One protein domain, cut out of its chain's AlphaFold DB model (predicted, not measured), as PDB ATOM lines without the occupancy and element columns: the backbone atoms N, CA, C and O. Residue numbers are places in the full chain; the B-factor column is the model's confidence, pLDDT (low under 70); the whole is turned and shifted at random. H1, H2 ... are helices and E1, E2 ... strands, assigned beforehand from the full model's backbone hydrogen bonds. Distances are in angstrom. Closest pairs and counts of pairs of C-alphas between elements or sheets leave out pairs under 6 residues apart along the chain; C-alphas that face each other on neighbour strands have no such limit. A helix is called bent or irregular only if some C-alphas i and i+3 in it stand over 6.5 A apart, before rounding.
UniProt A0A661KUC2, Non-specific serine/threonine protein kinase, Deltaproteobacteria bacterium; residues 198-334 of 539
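What this domain is: This is residues 198 to 334 of the 539 residues of the protein "Non-specific serine/threonine protein kinase" of Deltaproteobacteria bacterium (UniProt A0A661KUC2). A strongly twisted sheet of five strands has one long helix, H4, slanting over one face at its E5 and E4 side. A mostly loop region, residues 198 to 235 with the short helix H1, lies at one end of the long axis, and the small helix H3 with the first residues of H4 lies at the other. The printed part has 137 residues, with H1 H2 E1 E2 E3 H3 H4 E4 E5 along the chain, and the sheet, in order E1 E2 E3 E5 E4, is antiparallel throughout. The class is mixed, helices and strands, with under half of the residues in named elements. The whole is compact, radius of gyration of the C-alphas 15.2 A, and spans 46 by 35 by 25 A.

How they stand to each other: E1, residues 254 to 263, E2, residues 266 to 273, and E3, residues 278 to 284, form a meander, each strand the antiparallel neighbour of the one before. N 257 and O 270 are 2.9 A apart, and N 269 and O 282 are 2.8 A apart, within hydrogen-bond range. E1 bends by 87 degrees at residue 257, and E2 by 64 degrees at residue 270. E5, residues 328 to 333, is the antiparallel neighbour of E3, with N 283 and O 330 2.9 A apart. E4, residues 317 to 322, is an edge strand and forms a hairpin with E5, with N 331 and O 319 2.8 A apart. H4, residues 293 to 307, is on the sheet at a height of 10.0 A, the helix layer of two layers. It lies over E5 and only just over E4, where 3 of its C-alphas fall, and runs slantwise to the strands, at 35 degrees to E5 on the local plane. The closest C-alphas of H4 and E4 are those of Met 306 and Leu 317, 5.8 A apart. H3, residues 287 to 290, only grazes the sheet. H3 and H4 only just touch, with 3 pairs of C-alphas within 8 A, and only at the corner, where H4 takes part with residues 295 to 296 alone; the closest C-alphas, of Ile 289 and Leu 295, are 5.5 A apart. E3, H3 H4, E4 make a split strand-helix-strand unit, with E5 between its two strands and a right-handed crossover. H2, residues 236 to 240, only grazes the sheet; its closest C-alpha to E2 is that of Ala 239, 6.7 A from that of Trp 272. H1, residues 215 to 221, is not on the sheet and is apart from H2. Residues 232 to 233 pair antiparallel with residues 278 to 279 of E3. Every O i to N i+4 pair is within hydrogen-bond range in H2 and H4, 2 of 3 are in H1, and H3 is too short for such a pair.

Where its parts are: H1 begins at C-alpha 215, (28.042, 28.606, 70.217), and is irregular, with C-alphas 218 and 221 7.4 A apart. H4 measures 21.0 A, E1 20.3 A, E2 19.4 A, E3 17.5 A, E5 17.3 A and E4 15.1 A; H1, H2 and H3 are shorter. H4 begins at C-alpha 293, (52.339, 60.402, 59.752), and E5 ends at C-alpha 333, (42.652, 39.693, 72.705).

The domain as a whole: The C-alphas farthest apart, of Thr 202 and Arg 291, are 46.6 A apart. The printed part has no cut. The links H1 to H2 and H2 to E1 are long. Mean pLDDT of the printed part is 83.8; residues 198 to 200, 263 to 265, 287 to 298 and 308 are under 70.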
ATOM      1  N   ARG A 198      38.594  25.442  58.909       50.06
ATOM      2  CA  ARG A 198      37.405  26.081  59.488       50.06
ATOM      3  C   ARG A 198      36.654  25.000  60.235       50.06
ATOM      4  O   ARG A 198      35.766  24.341  59.697       50.06
ATOM      5  N   SER A 199      37.079  24.807  61.458       53.84
ATOM      6  CA  SER A 199      36.492  23.875  62.378       53.84
ATOM      7  C   SER A 199      35.427  24.663  63.116       53.84
ATOM      8  O   SER A 199      35.698  25.666  63.775       53.84
ATOM      9  N   ILE A 200      34.177  24.270  62.906       64.50
ATOM     10  CA  ILE A 200      33.084  24.757  63.734       64.50
ATOM     11  C   ILE A 200      33.331  24.162  65.113       64.50
ATOM     12  O   ILE A 200      33.516  22.947  65.227       64.50
ATOM     13  N   VAL A 201      33.322  24.994  66.155       70.12
ATOM     14  CA  VAL A 201      33.355  24.450  67.514       70.12
ATOM     15  C   VAL A 201      32.051  23.696  67.712       70.12
ATOM     16  O   VAL A 201      30.976  24.297  67.683       70.12
ATOM     17  N   THR A 202      32.141  22.382  67.892       72.00
ATOM     18  CA  THR A 202      30.988  21.542  68.250       72.00
ATOM     19  C   THR A 202      30.738  21.537  69.753       72.00
ATOM     20  O   THR A 202      29.639  21.215  70.201       72.00
ATOM     21  N   GLN A 203      31.751  21.898  70.541       79.12
ATOM     22  CA  GLN A 203      31.630  22.062  71.981       79.12
ATOM     23  C   GLN A 203      30.912  23.378  72.340       79.12
ATOM     24  O   GLN A 203      31.096  24.387  71.657       79.12
ATOM     25  N   PRO A 204      30.122  23.412  73.426       85.31
ATOM     26  CA  PRO A 204      29.406  24.623  73.805       85.31
ATOM     27  C   PRO A 204      30.345  25.785  74.164       85.31
ATOM     28  O   PRO A 204      31.071  25.714  75.159       85.31
ATOM     29  N   VAL A 205      30.273  26.889  73.419       87.56
ATOM     30  CA  VAL A 205      30.881  28.168  73.816       87.56
ATOM     31  C   VAL A 205      29.903  28.881  74.736       87.56
ATOM     32  O   VAL A 205      28.784  29.193  74.342       87.56
ATOM     33  N   LYS A 206      30.304  29.145  75.979       92.25
ATOM     34  CA  LYS A 206      29.423  29.734  76.993       92.25
ATOM     35  C   LYS A 206      29.782  31.184  77.279       92.25
ATOM     36  O   LYS A 206      30.950  31.563  77.309       92.25
ATOM     37  N   CYS A 207      28.762  31.983  77.575       93.00
ATOM     38  CA  CYS A 207      28.929  33.300  78.168       93.00
ATOM     39  C   CYS A 207      29.732  33.171  79.466       93.00
ATOM     40  O   CYS A 207      29.283  32.514  80.407       93.00
ATOM     41  N   TRP A 208      30.863  33.871  79.541       90.12
ATOM     42  CA  TRP A 208      31.772  33.858  80.690       90.12
ATOM     43  C   TRP A 208      31.100  34.269  82.007       90.12
ATOM     44  O   TRP A 208      31.549  33.897  83.084       90.12
ATOM     45  N   THR A 209      30.020  35.053  81.933       90.75
ATOM     46  CA  THR A 209      29.319  35.554  83.123       90.75
ATOM     47  C   THR A 209      28.151  34.660  83.544       90.75
ATOM     48  O   THR A 209      28.065  34.277  84.703       90.75
ATOM     49  N   CYS A 210      27.209  34.375  82.637       94.56
ATOM     50  CA  CYS A 210      25.939  33.724  82.992       94.56
ATOM     51  C   CYS A 210      25.817  32.274  82.509       94.56
ATOM     52  O   CYS A 210      24.783  31.650  82.722       94.56
ATOM     53  N   GLY A 211      26.824  31.746  81.808       93.06
ATOM     54  CA  GLY A 211      26.822  30.374  81.297       93.06
ATOM     55  C   GLY A 211      25.889  30.114  80.108       93.06
ATOM     56  O   GLY A 211      25.847  28.980  79.636       93.06
ATOM     57  N   ARG A 212      25.168  31.131  79.603       95.12
ATOM     58  CA  ARG A 212      24.319  31.026  78.401       95.12
ATOM     59  C   ARG A 212      25.129  30.501  77.216       95.12
ATOM     60  O   ARG A 212      26.236  30.978  76.992       95.12
ATOM     61  N   ASP A 213      24.554  29.577  76.457       94.56
ATOM     62  CA  ASP A 213      25.151  29.075  75.221       94.56
ATOM     63  C   ASP A 213      25.220  30.185  74.157       94.56
ATOM     64  O   ASP A 213      24.226  30.852  73.862       94.56
ATOM     65  N   LEU A 214      26.419  30.409  73.630       94.31
ATOM     66  CA  LEU A 214      26.770  31.379  72.598       94.31
ATOM     67  C   LEU A 214      27.410  30.704  71.383       94.31
ATOM     68  O   LEU A 214      27.962  31.400  70.538       94.31
ATOM     69  N   THR A 215      27.347  29.378  71.261       91.88
ATOM     70  CA  THR A 215      28.042  28.606  70.217       91.88
ATOM     71  C   THR A 215      27.713  29.094  68.811       91.88
ATOM     72  O   THR A 215      28.617  29.289  68.000       91.88
ATOM     73  N   SER A 216      26.437  29.365  68.520       90.19
ATOM     74  CA  SER A 216      26.021  29.899  67.216       90.19
ATOM     75  C   SER A 216      26.606  31.284  66.939       90.19
ATOM     76  O   SER A 216      27.047  31.550  65.827       90.19
ATOM     77  N   LEU A 217      26.644  32.149  67.958       90.88
ATOM     78  CA  LEU A 217      27.184  33.503  67.849       90.88
ATOM     79  C   LEU A 217      28.713  33.468  67.692       90.88
ATOM     80  O   LEU A 217      29.262  34.098  66.799       90.88
ATOM     81  N   ALA A 218      29.399  32.648  68.490       88.50
ATOM     82  CA  ALA A 218      30.846  32.481  68.432       88.50
ATOM     83  C   ALA A 218      31.321  31.975  67.062       88.50
ATOM     84  O   ALA A 218      32.357  32.421  66.564       88.50
ATOM     85  N   ASN A 219      30.559  31.064  66.450       88.19
ATOM     86  CA  ASN A 219      30.844  30.497  65.133       88.19
ATOM     87  C   ASN A 219      30.482  31.432  63.957       88.19
ATOM     88  O   ASN A 219      30.732  31.049  62.815       88.19
ATOM     89  N   ALA A 220      29.935  32.634  64.191       86.44
ATOM     90  CA  ALA A 220      29.427  33.518  63.132       86.44
ATOM     91  C   ALA A 220      30.475  33.899  62.067       86.44
ATOM     92  O   ALA A 220      30.135  34.049  60.895       86.44
ATOM     93  N   ASP A 221      31.751  34.003  62.444       81.25
ATOM     94  CA  ASP A 221      32.864  34.274  61.521       81.25
ATOM     95  C   ASP A 221      33.695  33.019  61.170       81.25
ATOM     96  O   ASP A 221      34.654  33.093  60.395       81.25
ATOM     97  N   GLY A 222      33.328  31.859  61.729       80.56
ATOM     98  CA  GLY A 222      34.011  30.579  61.545       80.56
ATOM     99  C   GLY A 222      35.363  30.443  62.255       80.56
ATOM    100  O   GLY A 222      36.118  29.540  61.899       80.56
ATOM    101  N   ARG A 223      35.690  31.314  63.222       79.12
ATOM    102  CA  ARG A 223      36.982  31.316  63.947       79.12
ATOM    103  C   ARG A 223      36.893  30.858  65.401       79.12
ATOM    104  O   ARG A 223      37.873  30.937  66.136       79.12
ATOM    105  N   ALA A 224      35.732  30.384  65.846       82.00
ATOM    106  CA  ALA A 224      35.556  29.984  67.238       82.00
ATOM    107  C   ALA A 224      36.531  28.879  67.676       82.00
ATOM    108  O   ALA A 224      37.005  28.944  68.804       82.00
ATOM    109  N   GLU A 225      36.873  27.910  66.815       79.50
ATOM    110  CA  GLU A 225      37.767  26.798  67.196       79.50
ATOM    111  C   GLU A 225      39.211  27.261  67.332       79.50
ATOM    112  O   GLU A 225      39.877  26.915  68.302       79.50
ATOM    113  N   GLU A 226      39.665  28.118  66.416       75.75
ATOM    114  CA  GLU A 226      40.964  28.793  66.500       75.75
ATOM    115  C   GLU A 226      41.096  29.572  67.820       75.75
ATOM    116  O   GLU A 226      42.158  29.608  68.440       75.75
ATOM    117  N   LEU A 227      40.005  30.208  68.253       80.81
ATOM    118  CA  LEU A 227      40.000  31.171  69.349       80.81
ATOM    119  C   LEU A 227      39.430  30.625  70.661       80.81
ATOM    120  O   LEU A 227      39.297  31.400  71.613       80.81
ATOM    121  N   LYS A 228      39.103  29.333  70.749       77.25
ATOM    122  CA  LYS A 228      38.401  28.738  71.901       77.25
ATOM    123  C   LYS A 228      39.123  28.955  73.235       77.25
ATOM    124  O   LYS A 228      38.478  29.192  74.251       77.25
ATOM    125  N   ASP A 229      40.453  28.997  73.197       74.69
ATOM    126  CA  ASP A 229      41.312  29.160  74.377       74.69
ATOM    127  C   ASP A 229      41.824  30.592  74.540       74.69
ATOM    128  O   ASP A 229      42.614  30.896  75.436       74.69
ATOM    129  N   ILE A 230      41.390  31.495  73.663       78.81
ATOM    130  CA  ILE A 230      41.909  32.858  73.537       78.81
ATOM    131  C   ILE A 230      40.818  33.881  73.838       78.81
ATOM    132  O   ILE A 230      41.025  34.804  74.624       78.81
ATOM    133  N   SER A 231      39.646  33.705  73.239       86.00
ATOM    134  CA  SER A 231      38.549  34.661  73.308       86.00
ATOM    135  C   SER A 231      37.643  34.440  74.509       86.00
ATOM    136  O   SER A 231      37.241  33.325  74.828       86.00
ATOM    137  N   LEU A 232      37.250  35.552  75.126       90.81
ATOM    138  CA  LEU A 232      36.159  35.597  76.087       90.81
ATOM    139  C   LEU A 232      34.876  36.002  75.368       90.81
ATOM    140  O   LEU A 232      34.908  36.862  74.491       90.81
ATOM    141  N   TYR A 233      33.753  35.417  75.773       93.12
ATOM    142  CA  TYR A 233      32.450  35.670  75.165       93.12
ATOM    143  C   TYR A 233      31.450  36.149  76.212       93.12
ATOM    144  O   TYR A 233      31.346  35.551  77.288       93.12
ATOM    145  N   TRP A 234      30.674  37.186  75.894       95.25
ATOM    146  CA  TRP A 234      29.513  37.612  76.681       95.25
ATOM    147  C   TRP A 234      28.255  37.611  75.821       95.25
ATOM    148  O   TRP A 234      28.285  37.930  74.637       95.25
ATOM    149  N   CYS A 235      27.123  37.270  76.441       95.81
ATOM    150  CA  CYS A 235      25.825  37.507  75.829       95.81
ATOM    151  C   CYS A 235      25.479  38.998  75.914       95.81
ATOM    152  O   CYS A 235      25.961  39.695  76.813       95.81
ATOM    153  N   GLU A 236      24.583  39.460  75.042       95.31
ATOM    154  CA  GLU A 236      24.191  40.870  74.974       95.31
ATOM    155  C   GLU A 236      23.776  41.437  76.337       95.31
ATOM    156  O   GLU A 236      24.278  42.475  76.753       95.31
ATOM    157  N   SER A 237      22.929  40.729  77.092       95.25
ATOM    158  CA  SER A 237      22.480  41.204  78.406       95.25
ATOM    159  C   SER A 237      23.637  41.406  79.393       95.25
ATOM    160  O   SER A 237      23.620  42.358  80.169       95.25
ATOM    161  N   CYS A 238      24.657  40.540  79.365       95.31
ATOM    162  CA  CYS A 238      25.828  40.674  80.235       95.31
ATOM    163  C   CYS A 238      26.794  41.768  79.762       95.31
ATOM    164  O   CYS A 238      27.451  42.382  80.604       95.31
ATOM    165  N   ALA A 239      26.894  42.002  78.452       93.44
ATOM    166  CA  ALA A 239      27.674  43.101  77.897       93.44
ATOM    167  C   ALA A 239      27.018  44.452  78.225       93.44
ATOM    168  O   ALA A 239      27.659  45.314  78.825       93.44
ATOM    169  N   SER A 240      25.720  44.596  77.945       92.44
ATOM    170  CA  SER A 240      24.947  45.817  78.204       92.44
ATOM    171  C   SER A 240      24.939  46.209  79.680       92.44
ATOM    172  O   SER A 240      25.081  47.383  80.001       92.44
ATOM    173  N   SER A 241      24.866  45.243  80.605       92.75
ATOM    174  CA  SER A 241      24.892  45.538  82.047       92.75
ATOM    175  C   SER A 241      26.229  46.105  82.550       92.75
ATOM    176  O   SER A 241      26.339  46.448  83.725       92.75
ATOM    177  N   ARG A 242      27.277  46.106  81.718       90.12
ATOM    178  CA  ARG A 242      28.636  46.569  82.048       90.12
ATOM    179  C   ARG A 242      29.041  47.810  81.264       90.12
ATOM    180  O   ARG A 242      30.170  48.270  81.428       90.12
ATOM    181  N   GLN A 243      28.158  48.314  80.407       89.75
ATOM    182  CA  GLN A 243      28.421  49.511  79.634       89.75
ATOM    183  C   GLN A 243      28.472  50.721  80.570       89.75
ATOM    184  O   GLN A 243      27.549  50.969  81.343       89.75
ATOM    185  N   GLN A 244      29.583  51.441  80.518       90.50
ATOM    186  CA  GLN A 244      29.785  52.711  81.200       90.50
ATOM    187  C   GLN A 244      29.494  53.857  80.233       90.50
ATOM    188  O   GLN A 244      29.532  53.677  79.014       90.50
ATOM    189  N   GLU A 245      29.233  55.046  80.771       83.88
ATOM    190  CA  GLU A 245      29.185  56.252  79.950       83.88
ATOM    191  C   GLU A 245      30.569  56.510  79.347       83.88
ATOM    192  O   GLU A 245      31.556  56.725  80.051       83.88
ATOM    193  N   VAL A 246      30.635  56.452  78.021       80.75
ATOM    194  CA  VAL A 246      31.843  56.677  77.229       80.75
ATOM    195  C   VAL A 246      31.531  57.678  76.114       80.75
ATOM    196  O   VAL A 246      30.415  57.666  75.592       80.75
ATOM    197  N   PRO A 247      32.493  58.524  75.698       77.19
ATOM    198  CA  PRO A 247      32.263  59.516  74.643       77.19
ATOM    199  C   PRO A 247      31.882  58.908  73.285       77.19
ATOM    200  O   PRO A 247      31.217  59.555  72.485       77.19
ATOM    201  N   VAL A 248      32.318  57.671  73.030       79.69
ATOM    202  CA  VAL A 248      32.038  56.911  71.809       79.69
ATOM    203  C   VAL A 248      31.376  55.604  72.223       79.69
ATOM    204  O   VAL A 248      31.999  54.793  72.901       79.69
ATOM    205  N   SER A 249      30.115  55.403  71.841       85.50
ATOM    206  CA  SER A 249      29.320  54.236  72.251       85.50
ATOM    207  C   SER A 249      29.498  53.019  71.337       85.50
ATOM    208  O   SER A 249      29.279  51.885  71.772       85.50
ATOM    209  N   ARG A 250      29.912  53.232  70.082       90.31
ATOM    210  CA  ARG A 250      30.107  52.182  69.077       90.31
ATOM    211  C   ARG A 250      31.158  52.593  68.044       90.31
ATOM    212  O   ARG A 250      31.243  53.763  67.690       90.31
ATOM    213  N   ILE A 251      31.927  51.620  67.565       89.50
ATOM    214  CA  ILE A 251      32.848  51.740  66.428       89.50
ATOM    215  C   ILE A 251      32.615  50.522  65.536       89.50
ATOM    216  O   ILE A 251      32.940  49.410  65.948       89.50
ATOM    217  N   GLU A 252      32.039  50.713  64.347       89.00
ATOM    218  CA  GLU A 252      31.624  49.613  63.458       89.00
ATOM    219  C   GLU A 252      30.775  48.560  64.210       89.00
ATOM    220  O   GLU A 252      29.786  48.911  64.860       89.00
ATOM    221  N   GLN A 253      31.163  47.280  64.182       90.94
ATOM    222  CA  GLN A 253      30.494  46.196  64.911       90.94
ATOM    223  C   GLN A 253      30.785  46.163  66.421       90.94
ATOM    224  O   GLN A 253      30.232  45.332  67.145       90.94
ATOM    225  N   TYR A 254      31.676  47.021  66.916       95.06
ATOM    226  CA  TYR A 254      32.153  46.981  68.292       95.06
ATOM    227  C   TYR A 254      31.378  47.963  69.167       95.06
ATOM    228  O   TYR A 254      31.567  49.180  69.091       95.06
ATOM    229  N   ARG A 255      30.533  47.440  70.059       95.81
ATOM    230  CA  ARG A 255      29.900  48.234  71.120       95.81
ATOM    231  C   ARG A 255      30.922  48.517  72.217       95.81
ATOM    232  O   ARG A 255      31.475  47.587  72.808       95.81
ATOM    233  N   ILE A 256      31.163  49.788  72.518       95.75
ATOM    234  CA  ILE A 256      32.138  50.191  73.534       95.75
ATOM    235  C   ILE A 256      31.524  50.025  74.922       95.75
ATOM    236  O   ILE A 256      30.444  50.544  75.202       95.75
ATOM    237  N   LEU A 257      32.222  49.297  75.797       95.19
ATOM    238  CA  LEU A 257      31.771  49.036  77.163       95.19
ATOM    239  C   LEU A 257      32.444  49.959  78.177       95.19
ATOM    240  O   LEU A 257      31.777  50.468  79.069       95.19
ATOM    241  N   LYS A 258      33.761  50.161  78.068       94.25
ATOM    242  CA  LYS A 258      34.518  51.100  78.913       94.25
ATOM    243  C   LYS A 258      35.866  51.442  78.289       94.25
ATOM    244  O   LYS A 258      36.411  50.661  77.511       94.25
ATOM    245  N   GLU A 259      36.443  52.568  78.686       93.75
ATOM    246  CA  GLU A 259      37.850  52.869  78.419       93.75
ATOM    247  C   GLU A 259      38.755  52.039  79.347       93.75
ATOM    248  O   GLU A 259      38.507  51.935  80.548       93.75
ATOM    249  N   LEU A 260      39.787  51.407  78.785       89.12
ATOM    250  CA  LEU A 260      40.813  50.669  79.532       89.12
ATOM    251  C   LEU A 260      42.061  51.520  79.773       89.12
ATOM    252  O   LEU A 260      42.735  51.349  80.784       89.12
ATOM    253  N   GLY A 261      42.370  52.427  78.848       84.50
ATOM    254  CA  GLY A 261      43.492  53.342  78.978       84.50
ATOM    255  C   GLY A 261      43.663  54.238  77.760       84.50
ATOM    256  O   GLY A 261      43.157  53.962  76.672       84.50
ATOM    257  N   SER A 262      44.420  55.316  77.934       79.12
ATOM    258  CA  SER A 262      44.608  56.352  76.923       79.12
ATOM    259  C   SER A 262      46.054  56.835  76.944       79.12
ATOM    260  O   SER A 262      46.576  57.221  77.986       79.12
ATOM    261  N   GLY A 263      46.719  56.804  75.788       67.44
ATOM    262  CA  GLY A 263      48.149  57.101  75.665       67.44
ATOM    263  C   GLY A 263      48.496  57.911  74.417       67.44
ATOM    264  O   GLY A 263      47.612  58.447  73.737       67.44
ATOM    265  N   GLY A 264      49.794  58.009  74.112       62.25
ATOM    266  CA  GLY A 264      50.309  58.702  72.924       62.25
ATOM    267  C   GLY A 264      49.899  58.048  71.597       62.25
ATOM    268  O   GLY A 264      49.729  58.747  70.597       62.25
ATOM    269  N   PHE A 265      49.662  56.731  71.606       65.06
ATOM    270  CA  PHE A 265      49.354  55.912  70.422       65.06
ATOM    271  C   PHE A 265      47.867  55.628  70.198       65.06
ATOM    272  O   PHE A 265      47.516  54.994  69.207       65.06
ATOM    273  N   GLY A 266      46.984  56.113  71.071       76.69
ATOM    274  CA  GLY A 266      45.547  55.913  70.915       76.69
ATOM    275  C   GLY A 266      44.806  55.812  72.237       76.69
ATOM    276  O   GLY A 266      45.343  56.149  73.296       76.69
ATOM    277  N   ILE A 267      43.561  55.366  72.143       87.06
ATOM    278  CA  ILE A 267      42.718  54.971  73.271       87.06
ATOM    279  C   ILE A 267      42.450  53.477  73.127       87.06
ATOM    280  O   ILE A 267      42.224  53.004  72.016       87.06
ATOM    281  N   VAL A 268      42.514  52.736  74.227       91.12
ATOM    282  CA  VAL A 268      42.160  51.319  74.279       91.12
ATOM    283  C   VAL A 268      40.833  51.197  75.006       91.12
ATOM    284  O   VAL A 268      40.703  51.631  76.151       91.12
ATOM    285  N   TYR A 269      39.863  50.578  74.353       94.50
ATOM    286  CA  TYR A 269      38.549  50.289  74.897       94.50
ATOM    287  C   TYR A 269      38.381  48.796  75.163       94.50
ATOM    288  O   TYR A 269      38.906  47.954  74.435       94.50
ATOM    289  N   LEU A 270      37.596  48.471  76.185       95.94
ATOM    290  CA  LEU A 270      36.916  47.190  76.262       95.94
ATOM    291  C   LEU A 270      35.680  47.286  75.374       95.94
ATOM    292  O   LEU A 270      34.829  48.148  75.616       95.94
ATOM    293  N   ALA A 271      35.565  46.404  74.392       96.81
ATOM    294  CA  ALA A 271      34.421  46.385  73.496       96.81
ATOM    295  C   ALA A 271      33.824  44.982  73.361       96.81
ATOM    296  O   ALA A 271      34.499  43.972  73.577       96.81
ATOM    297  N   TRP A 272      32.542  44.949  73.018       97.31
ATOM    298  CA  TRP A 272      31.799  43.746  72.678       97.31
ATOM    299  C   TRP A 272      31.550  43.728  71.175       97.31
ATOM    300  O   TRP A 272      30.967  44.665  70.633       97.31
ATOM    301  N   ASP A 273      32.027  42.681  70.512       96.06
ATOM    302  CA  ASP A 273      31.739  42.420  69.107       96.06
ATOM    303  C   ASP A 273      30.306  41.890  68.985       96.06
ATOM    304  O   ASP A 273      30.009  40.770  69.412       96.06
ATOM    305  N   GLU A 274      29.416  42.702  68.415       94.31
ATOM    306  CA  GLU A 274      27.995  42.369  68.276       94.31
ATOM    307  C   GLU A 274      27.749  41.200  67.307       94.31
ATOM    308  O   GLU A 274      26.704  40.553  67.389       94.31
ATOM    309  N   VAL A 275      28.703  40.898  66.417       92.44
ATOM    310  CA  VAL A 275      28.589  39.813  65.431       92.44
ATOM    311  C   VAL A 275      28.957  38.470  66.048       92.44
ATOM    312  O   VAL A 275      28.282  37.475  65.795       92.44
ATOM    313  N   THR A 276      30.025  38.423  66.849       92.31
ATOM    314  CA  THR A 276      30.587  37.156  67.360       92.31
ATOM    315  C   THR A 276      30.371  36.932  68.856       92.31
ATOM    316  O   THR A 276      30.620  35.843  69.379       92.31
ATOM    317  N   GLY A 277      29.901  37.950  69.580       93.31
ATOM    318  CA  GLY A 277      29.741  37.922  71.032       93.31
ATOM    319  C   GLY A 277      31.057  38.000  71.807       93.31
ATOM    320  O   GLY A 277      31.054  37.826  73.033       93.31
ATOM    321  N   ARG A 278      32.184  38.222  71.119       94.81
ATOM    322  CA  ARG A 278      33.520  38.282  71.719       94.81
ATOM    323  C   ARG A 278      33.746  39.573  72.480       94.81
ATOM    324  O   ARG A 278      33.240  40.635  72.133       94.81
ATOM    325  N   ILE A 279      34.581  39.467  73.502       95.62
ATOM    326  CA  ILE A 279      35.138  40.596  74.231       95.62
ATOM    327  C   ILE A 279      36.544  40.874  73.721       95.62
ATOM    328  O   ILE A 279      37.397  39.982  73.693       95.62
ATOM    329  N   VAL A 280      36.775  42.123  73.325       95.69
ATOM    330  CA  VAL A 280      37.999  42.549  72.644       95.69
ATOM    331  C   VAL A 280      38.619  43.771  73.315       95.69
ATOM    332  O   VAL A 280      37.922  44.622  73.876       95.69
ATOM    333  N   GLY A 281      39.947  43.859  73.243       95.50
ATOM    334  CA  GLY A 281      40.680  45.104  73.444       95.50
ATOM    335  C   GLY A 281      40.732  45.863  72.121       95.50
ATOM    336  O   GLY A 281      41.454  45.452  71.210       95.50
ATOM    337  N   LEU A 282      39.960  46.941  72.004       94.81
ATOM    338  CA  LEU A 282      39.848  47.749  70.791       94.81
ATOM    339  C   LEU A 282      40.722  49.001  70.915       94.81
ATOM    340  O   LEU A 282      40.401  49.911  71.681       94.81
ATOM    341  N   LYS A 283      41.827  49.062  70.171       91.62
ATOM    342  CA  LYS A 283      42.711  50.236  70.146       91.62
ATOM    343  C   LYS A 283      42.310  51.145  68.989       91.62
ATOM    344  O   LYS A 283      42.298  50.703  67.847       91.62
ATOM    345  N   LEU A 284      42.020  52.410  69.283       89.12
ATOM    346  CA  LEU A 284      41.600  53.439  68.330       89.12
ATOM    347  C   LEU A 284      42.628  54.574  68.266       89.12
ATOM    348  O   LEU A 284      43.065  55.095  69.299       89.12
ATOM    349  N   THR A 285      42.989  55.023  67.064       83.69
ATOM    350  CA  THR A 285      43.844  56.207  66.903       83.69
ATOM    351  C   THR A 285      43.116  57.497  67.293       83.69
ATOM    352  O   THR A 285      41.989  57.722  66.871       83.69
ATOM    353  N   LYS A 286      43.791  58.401  68.015       78.31
ATOM    354  CA  LYS A 286      43.305  59.771  68.280       78.31
ATOM    355  C   LYS A 286      43.474  60.673  67.049       78.31
ATOM    356  O   LYS A 286      44.403  60.479  66.267       78.31
ATOM    357  N   GLU A 287      42.712  61.764  66.947       69.69
ATOM    358  CA  GLU A 287      42.862  62.758  65.859       69.69
ATOM    359  C   GLU A 287      44.301  63.279  65.682       69.69
ATOM    360  O   GLU A 287      44.790  63.445  64.561       69.69
ATOM    361  N   LYS A 288      45.022  63.500  66.792       61.00
ATOM    362  CA  LYS A 288      46.429  63.946  66.777       61.00
ATOM    363  C   LYS A 288      47.356  62.961  66.046       61.00
ATOM    364  O   LYS A 288      48.372  63.380  65.496       61.00
ATOM    365  N   ILE A 289      47.002  61.675  66.008       61.12
ATOM    366  CA  ILE A 289      47.752  60.619  65.314       61.12
ATOM    367  C   ILE A 289      47.499  60.678  63.809       61.12
ATOM    368  O   ILE A 289      48.456  60.556  63.050       61.12
ATOM    369  N   LYS A 290      46.270  60.974  63.362       62.25
ATOM    370  CA  LYS A 290      45.964  61.157  61.926       62.25
ATOM    371  C   LYS A 290      46.842  62.230  61.288       62.25
ATOM    372  O   LYS A 290      47.344  62.066  60.179       62.25
ATOM    373  N   ARG A 291      47.063  63.327  62.018       65.38
ATOM    374  CA  ARG A 291      47.898  64.453  61.567       65.38
ATOM    375  C   ARG A 291      49.398  64.153  61.664       65.38
ATOM    376  O   ARG A 291      50.200  64.834  61.027       65.38
ATOM    377  N   ASN A 292      49.790  63.124  62.417       64.88
ATOM    378  CA  ASN A 292      51.176  62.718  62.595       64.88
ATOM    379  C   ASN A 292      51.470  61.409  61.850       64.88
ATOM    380  O   ASN A 292      51.348  60.313  62.400       64.88
ATOM    381  N   LYS A 293      51.965  61.538  60.612       62.75
ATOM    382  CA  LYS A 293      52.339  60.402  59.752       62.75
ATOM    383  C   LYS A 293      53.229  59.361  60.453       62.75
ATOM    384  O   LYS A 293      53.103  58.182  60.147       62.75
ATOM    385  N   ARG A 294      54.093  59.763  61.401       60.56
ATOM    386  CA  ARG A 294      54.989  58.845  62.135       60.56
ATOM    387  C   ARG A 294      54.225  57.967  63.128       60.56
ATOM    388  O   ARG A 294      54.449  56.762  63.169       60.56
ATOM    389  N   LEU A 295      53.322  58.558  63.913       65.19
ATOM    390  CA  LEU A 295      52.497  57.805  64.866       65.19
ATOM    391  C   LEU A 295      51.536  56.870  64.127       65.19
ATOM    392  O   LEU A 295      51.386  55.716  64.518       65.19
ATOM    393  N   LEU A 296      50.973  57.331  63.007       69.50
ATOM    394  CA  LEU A 296      50.129  56.493  62.161       69.50
ATOM    395  C   LEU A 296      50.906  55.319  61.544       69.50
ATOM    396  O   LEU A 296      50.411  54.198  61.531       69.50
ATOM    397  N   GLN A 297      52.136  55.539  61.065       68.44
ATOM    398  CA  GLN A 297      52.987  54.456  60.553       68.44
ATOM    399  C   GLN A 297      53.307  53.402  61.617       68.44
ATOM    400  O   GLN A 297      53.352  52.219  61.293       68.44
ATOM    401  N   ARG A 298      53.508  53.803  62.876       68.00
ATOM    402  CA  ARG A 298      53.716  52.856  63.983       68.00
ATOM    403  C   ARG A 298      52.483  52.035  64.282       68.00
ATOM    404  O   ARG A 298      52.597  50.829  64.422       68.00
ATOM    405  N   PHE A 299      51.324  52.682  64.310       74.88
ATOM    406  CA  PHE A 299      50.052  51.996  64.491       74.88
ATOM    407  C   PHE A 299      49.822  50.953  63.387       74.88
ATOM    408  O   PHE A 299      49.562  49.790  63.667       74.88
ATOM    409  N   LYS A 300      50.033  51.336  62.119       72.94
ATOM    410  CA  LYS A 300      49.957  50.407  60.979       72.94
ATOM    411  C   LYS A 300      50.983  49.277  61.065       72.94
ATOM    412  O   LYS A 300      50.688  48.153  60.679       72.94
ATOM    413  N   ARG A 301      52.191  49.565  61.558       71.50
ATOM    414  CA  ARG A 301      53.236  48.555  61.756       71.50
ATOM    415  C   ARG A 301      52.877  47.570  62.863       71.50
ATOM    416  O   ARG A 301      53.110  46.386  62.679       71.50
ATOM    417  N   GLU A 302      52.327  48.046  63.976       81.94
ATOM    418  CA  GLU A 302      51.848  47.199  65.073       81.94
ATOM    419  C   GLU A 302      50.837  46.180  64.540       81.94
ATOM    420  O   GLU A 302      51.040  44.980  64.707       81.94
ATOM    421  N   ILE A 303      49.839  46.655  63.789       78.75
ATOM    422  CA  ILE A 303      48.857  45.807  63.107       78.75
ATOM    423  C   ILE A 303      49.552  44.789  62.193       78.75
ATOM    424  O   ILE A 303      49.369  43.585  62.369       78.75
ATOM    425  N   ALA A 304      50.392  45.253  61.261       72.12
ATOM    426  CA  ALA A 304      51.059  44.391  60.282       72.12
ATOM    427  C   ALA A 304      51.921  43.299  60.934       72.12
ATOM    428  O   ALA A 304      51.934  42.159  60.476       72.12
ATOM    429  N   ILE A 305      52.615  43.625  62.027       75.94
ATOM    430  CA  ILE A 305      53.385  42.645  62.792       75.94
ATOM    431  C   ILE A 305      52.430  41.634  63.425       75.94
ATOM    432  O   ILE A 305      52.595  40.434  63.212       75.94
ATOM    433  N   MET A 306      51.402  42.094  64.143       81.44
ATOM    434  CA  MET A 306      50.462  41.207  64.831       81.44
ATOM    435  C   MET A 306      49.691  40.274  63.886       81.44
ATOM    436  O   MET A 306      49.340  39.165  64.292       81.44
ATOM    437  N   GLN A 307      49.461  40.668  62.628       73.62
ATOM    438  CA  GLN A 307      48.803  39.822  61.623       73.62
ATOM    439  C   GLN A 307      49.491  38.460  61.447       73.62
ATOM    440  O   GLN A 307      48.797  37.447  61.296       73.62
ATOM    441  N   GLY A 308      50.827  38.433  61.500       69.75
ATOM    442  CA  GLY A 308      51.650  37.229  61.337       69.75
ATOM    443  C   GLY A 308      51.940  36.458  62.633       69.75
ATOM    444  O   GLY A 308      52.644  35.444  62.601       69.75
ATOM    445  N   LEU A 309      51.430  36.912  63.783       78.38
ATOM    446  CA  LEU A 309      51.725  36.311  65.085       78.38
ATOM    447  C   LEU A 309      50.592  35.405  65.556       78.38
ATOM    448  O   LEU A 309      49.476  35.856  65.809       78.38
ATOM    449  N   CYS A 310      50.897  34.122  65.734       78.62
ATOM    450  CA  CYS A 310      50.024  33.154  66.383       78.62
ATOM    451  C   CYS A 310      50.845  32.396  67.426       78.62
ATOM    452  O   CYS A 310      51.633  31.522  67.075       78.62
ATOM    453  N   HIS A 311      50.723  32.785  68.693       83.56
ATOM    454  CA  HIS A 311      51.449  32.145  69.785       83.56
ATOM    455  C   HIS A 311      50.698  32.340  71.112       83.56
ATOM    456  O   HIS A 311      50.206  33.444  71.359       83.56
ATOM    457  N   PRO A 312      50.624  31.330  72.002       84.81
ATOM    458  CA  PRO A 312      49.902  31.436  73.274       84.81
ATOM    459  C   PRO A 312      50.420  32.555  74.184       84.81
ATOM    460  O   PRO A 312      49.643  33.115  74.948       84.81
ATOM    461  N   ASN A 313      51.699  32.920  74.079       91.75
ATOM    462  CA  ASN A 313      52.331  33.984  74.870       91.75
ATOM    463  C   ASN A 313      52.521  35.317  74.127       91.75
ATOM    464  O   ASN A 313      53.309  36.152  74.567       91.75
ATOM    465  N   LEU A 314      51.820  35.535  73.011       90.94
ATOM    466  CA  LEU A 314      51.750  36.829  72.324       90.94
ATOM    467  C   LEU A 314      50.284  37.258  72.207       90.94
ATOM    468  O   LEU A 314      49.408  36.419  71.993       90.94
ATOM    469  N   VAL A 315      50.008  38.552  72.361       92.81
ATOM    470  CA  VAL A 315      48.647  39.089  72.212       92.81
ATOM    471  C   VAL A 315      48.163  38.872  70.778       92.81
ATOM    472  O   VAL A 315      48.817  39.291  69.820       92.81
ATOM    473  N   ARG A 316      47.007  38.216  70.627       87.19
ATOM    474  CA  ARG A 316      46.429  37.888  69.317       87.19
ATOM    475  C   ARG A 316      45.683  39.089  68.734       87.19
ATOM    476  O   ARG A 316      44.867  39.711  69.412       87.19
ATOM    477  N   LEU A 317      45.926  39.375  67.455       87.19
ATOM    478  CA  LEU A 317      45.079  40.260  66.655       87.19
ATOM    479  C   LEU A 317      43.851  39.487  66.171       87.19
ATOM    480  O   LEU A 317      43.982  38.412  65.575       87.19
ATOM    481  N   TYR A 318      42.670  40.044  66.402       84.31
ATOM    482  CA  TYR A 318      41.422  39.507  65.876       84.31
ATOM    483  C   TYR A 318      41.060  40.158  64.555       84.31
ATOM    484  O   TYR A 318      40.819  39.433  63.592       84.31
ATOM    485  N   ASP A 319      41.060  41.487  64.509       83.25
ATOM    486  CA  ASP A 319      40.545  42.252  63.378       83.25
ATOM    487  C   ASP A 319      41.150  43.661  63.332       83.25
ATOM    488  O   ASP A 319      41.718  44.141  64.315       83.25
ATOM    489  N   GLU A 320      41.016  44.337  62.201       86.06
ATOM    490  CA  GLU A 320      41.489  45.702  61.979       86.06
ATOM    491  C   GLU A 320      40.576  46.442  61.010       86.06
ATOM    492  O   GLU A 320      39.910  45.838  60.173       86.06
ATOM    493  N   GLY A 321      40.573  47.767  61.084       81.00
ATOM    494  CA  GLY A 321      39.774  48.549  60.161       81.00
ATOM    495  C   GLY A 321      39.988  50.044  60.278       81.00
ATOM    496  O   GLY A 321      40.891  50.544  60.959       81.00
ATOM    497  N   VAL A 322      39.134  50.759  59.560       80.56
ATOM    498  CA  VAL A 322      39.043  52.213  59.582       80.56
ATOM    499  C   VAL A 322      37.579  52.537  59.831       80.56
ATOM    500  O   VAL A 322      36.727  52.076  59.083       80.56
ATOM    501  N   SER A 323      37.298  53.281  60.900       80.75
ATOM    502  CA  SER A 323      35.939  53.712  61.232       80.75
ATOM    503  C   SER A 323      35.385  54.654  60.162       80.75
ATOM    504  O   SER A 323      36.175  55.350  59.521       80.75
ATOM    505  N   GLU A 324      34.070  54.848  60.120       75.38
ATOM    506  CA  GLU A 324      33.417  55.899  59.311       75.38
ATOM    507  C   GLU A 324      34.072  57.295  59.425       75.38
ATOM    508  O   GLU A 324      34.201  58.015  58.439       75.38
ATOM    509  N   GLU A 325      34.563  57.672  60.609       77.81
ATOM    510  CA  GLU A 325      35.265  58.946  60.840       77.81
ATOM    511  C   GLU A 325      36.751  58.950  60.410       77.81
ATOM    512  O   GLU A 325      37.528  59.798  60.859       77.81
ATOM    513  N   ASP A 326      37.218  57.994  59.607       76.44
ATOM    514  CA  ASP A 326      38.625  57.808  59.209       76.44
ATOM    515  C   ASP A 326      39.606  57.536  60.379       76.44
ATOM    516  O   ASP A 326      40.812  57.801  60.275       76.44
ATOM    517  N   ASN A 327      39.135  57.057  61.539       81.00
ATOM    518  CA  ASN A 327      40.013  56.598  62.625       81.00
ATOM    519  C   ASN A 327      40.455  55.156  62.362       81.00
ATOM    520  O   ASN A 327      39.625  54.276  62.166       81.00
ATOM    521  N   TYR A 328      41.760  54.891  62.421       83.31
ATOM    522  CA  TYR A 328      42.257  53.520  62.349       83.31
ATOM    523  C   TYR A 328      42.012  52.819  63.683       83.31
ATOM    524  O   TYR A 328      42.230  53.413  64.747       83.31
ATOM    525  N   TYR A 329      41.616  51.554  63.623       90.00
ATOM    526  CA  TYR A 329      41.465  50.717  64.802       90.00
ATOM    527  C   TYR A 329      41.978  49.299  64.565       90.00
ATOM    528  O   TYR A 329      42.090  48.834  63.430       90.00
ATOM    529  N   PHE A 330      42.255  48.602  65.661       89.88
ATOM    530  CA  PHE A 330      42.363  47.151  65.651       89.88
ATOM    531  C   PHE A 330      41.757  46.537  66.908       89.88
ATOM    532  O   PHE A 330      41.823  47.117  67.996       89.88
ATOM    533  N   ALA A 331      41.162  45.360  66.745       92.69
ATOM    534  CA  ALA A 331      40.617  44.535  67.807       92.69
ATOM    535  C   ALA A 331      41.598  43.405  68.128       92.69
ATOM    536  O   ALA A 331      42.040  42.660  67.253       92.69
ATOM    537  N   SER A 332      41.933  43.270  69.403       93.38
ATOM    538  CA  SER A 332      42.873  42.274  69.916       93.38
ATOM    539  C   SER A 332      42.274  41.494  71.080       93.38
ATOM    540  O   SER A 332      41.212  41.845  71.608       93.38
ATOM    541  N   GLU A 333      42.962  40.431  71.485       91.69
ATOM    542  CA  GLU A 333      42.652  39.693  72.705       91.69
ATOM    543  C   GLU A 333      42.535  40.642  73.905       91.69
ATOM    544  O   GLU A 333      43.452  41.401  74.222       91.69
ATOM    545  N   TYR A 334      41.389  40.596  74.585       93.50
ATOM    546  CA  TYR A 334      41.229  41.291  75.853       93.50
ATOM    547  C   TYR A 334      41.956  40.531  76.965       93.50
ATOM    548  O   TYR A 334      41.756  39.330  77.130       93.50
TER     549      TYR A 334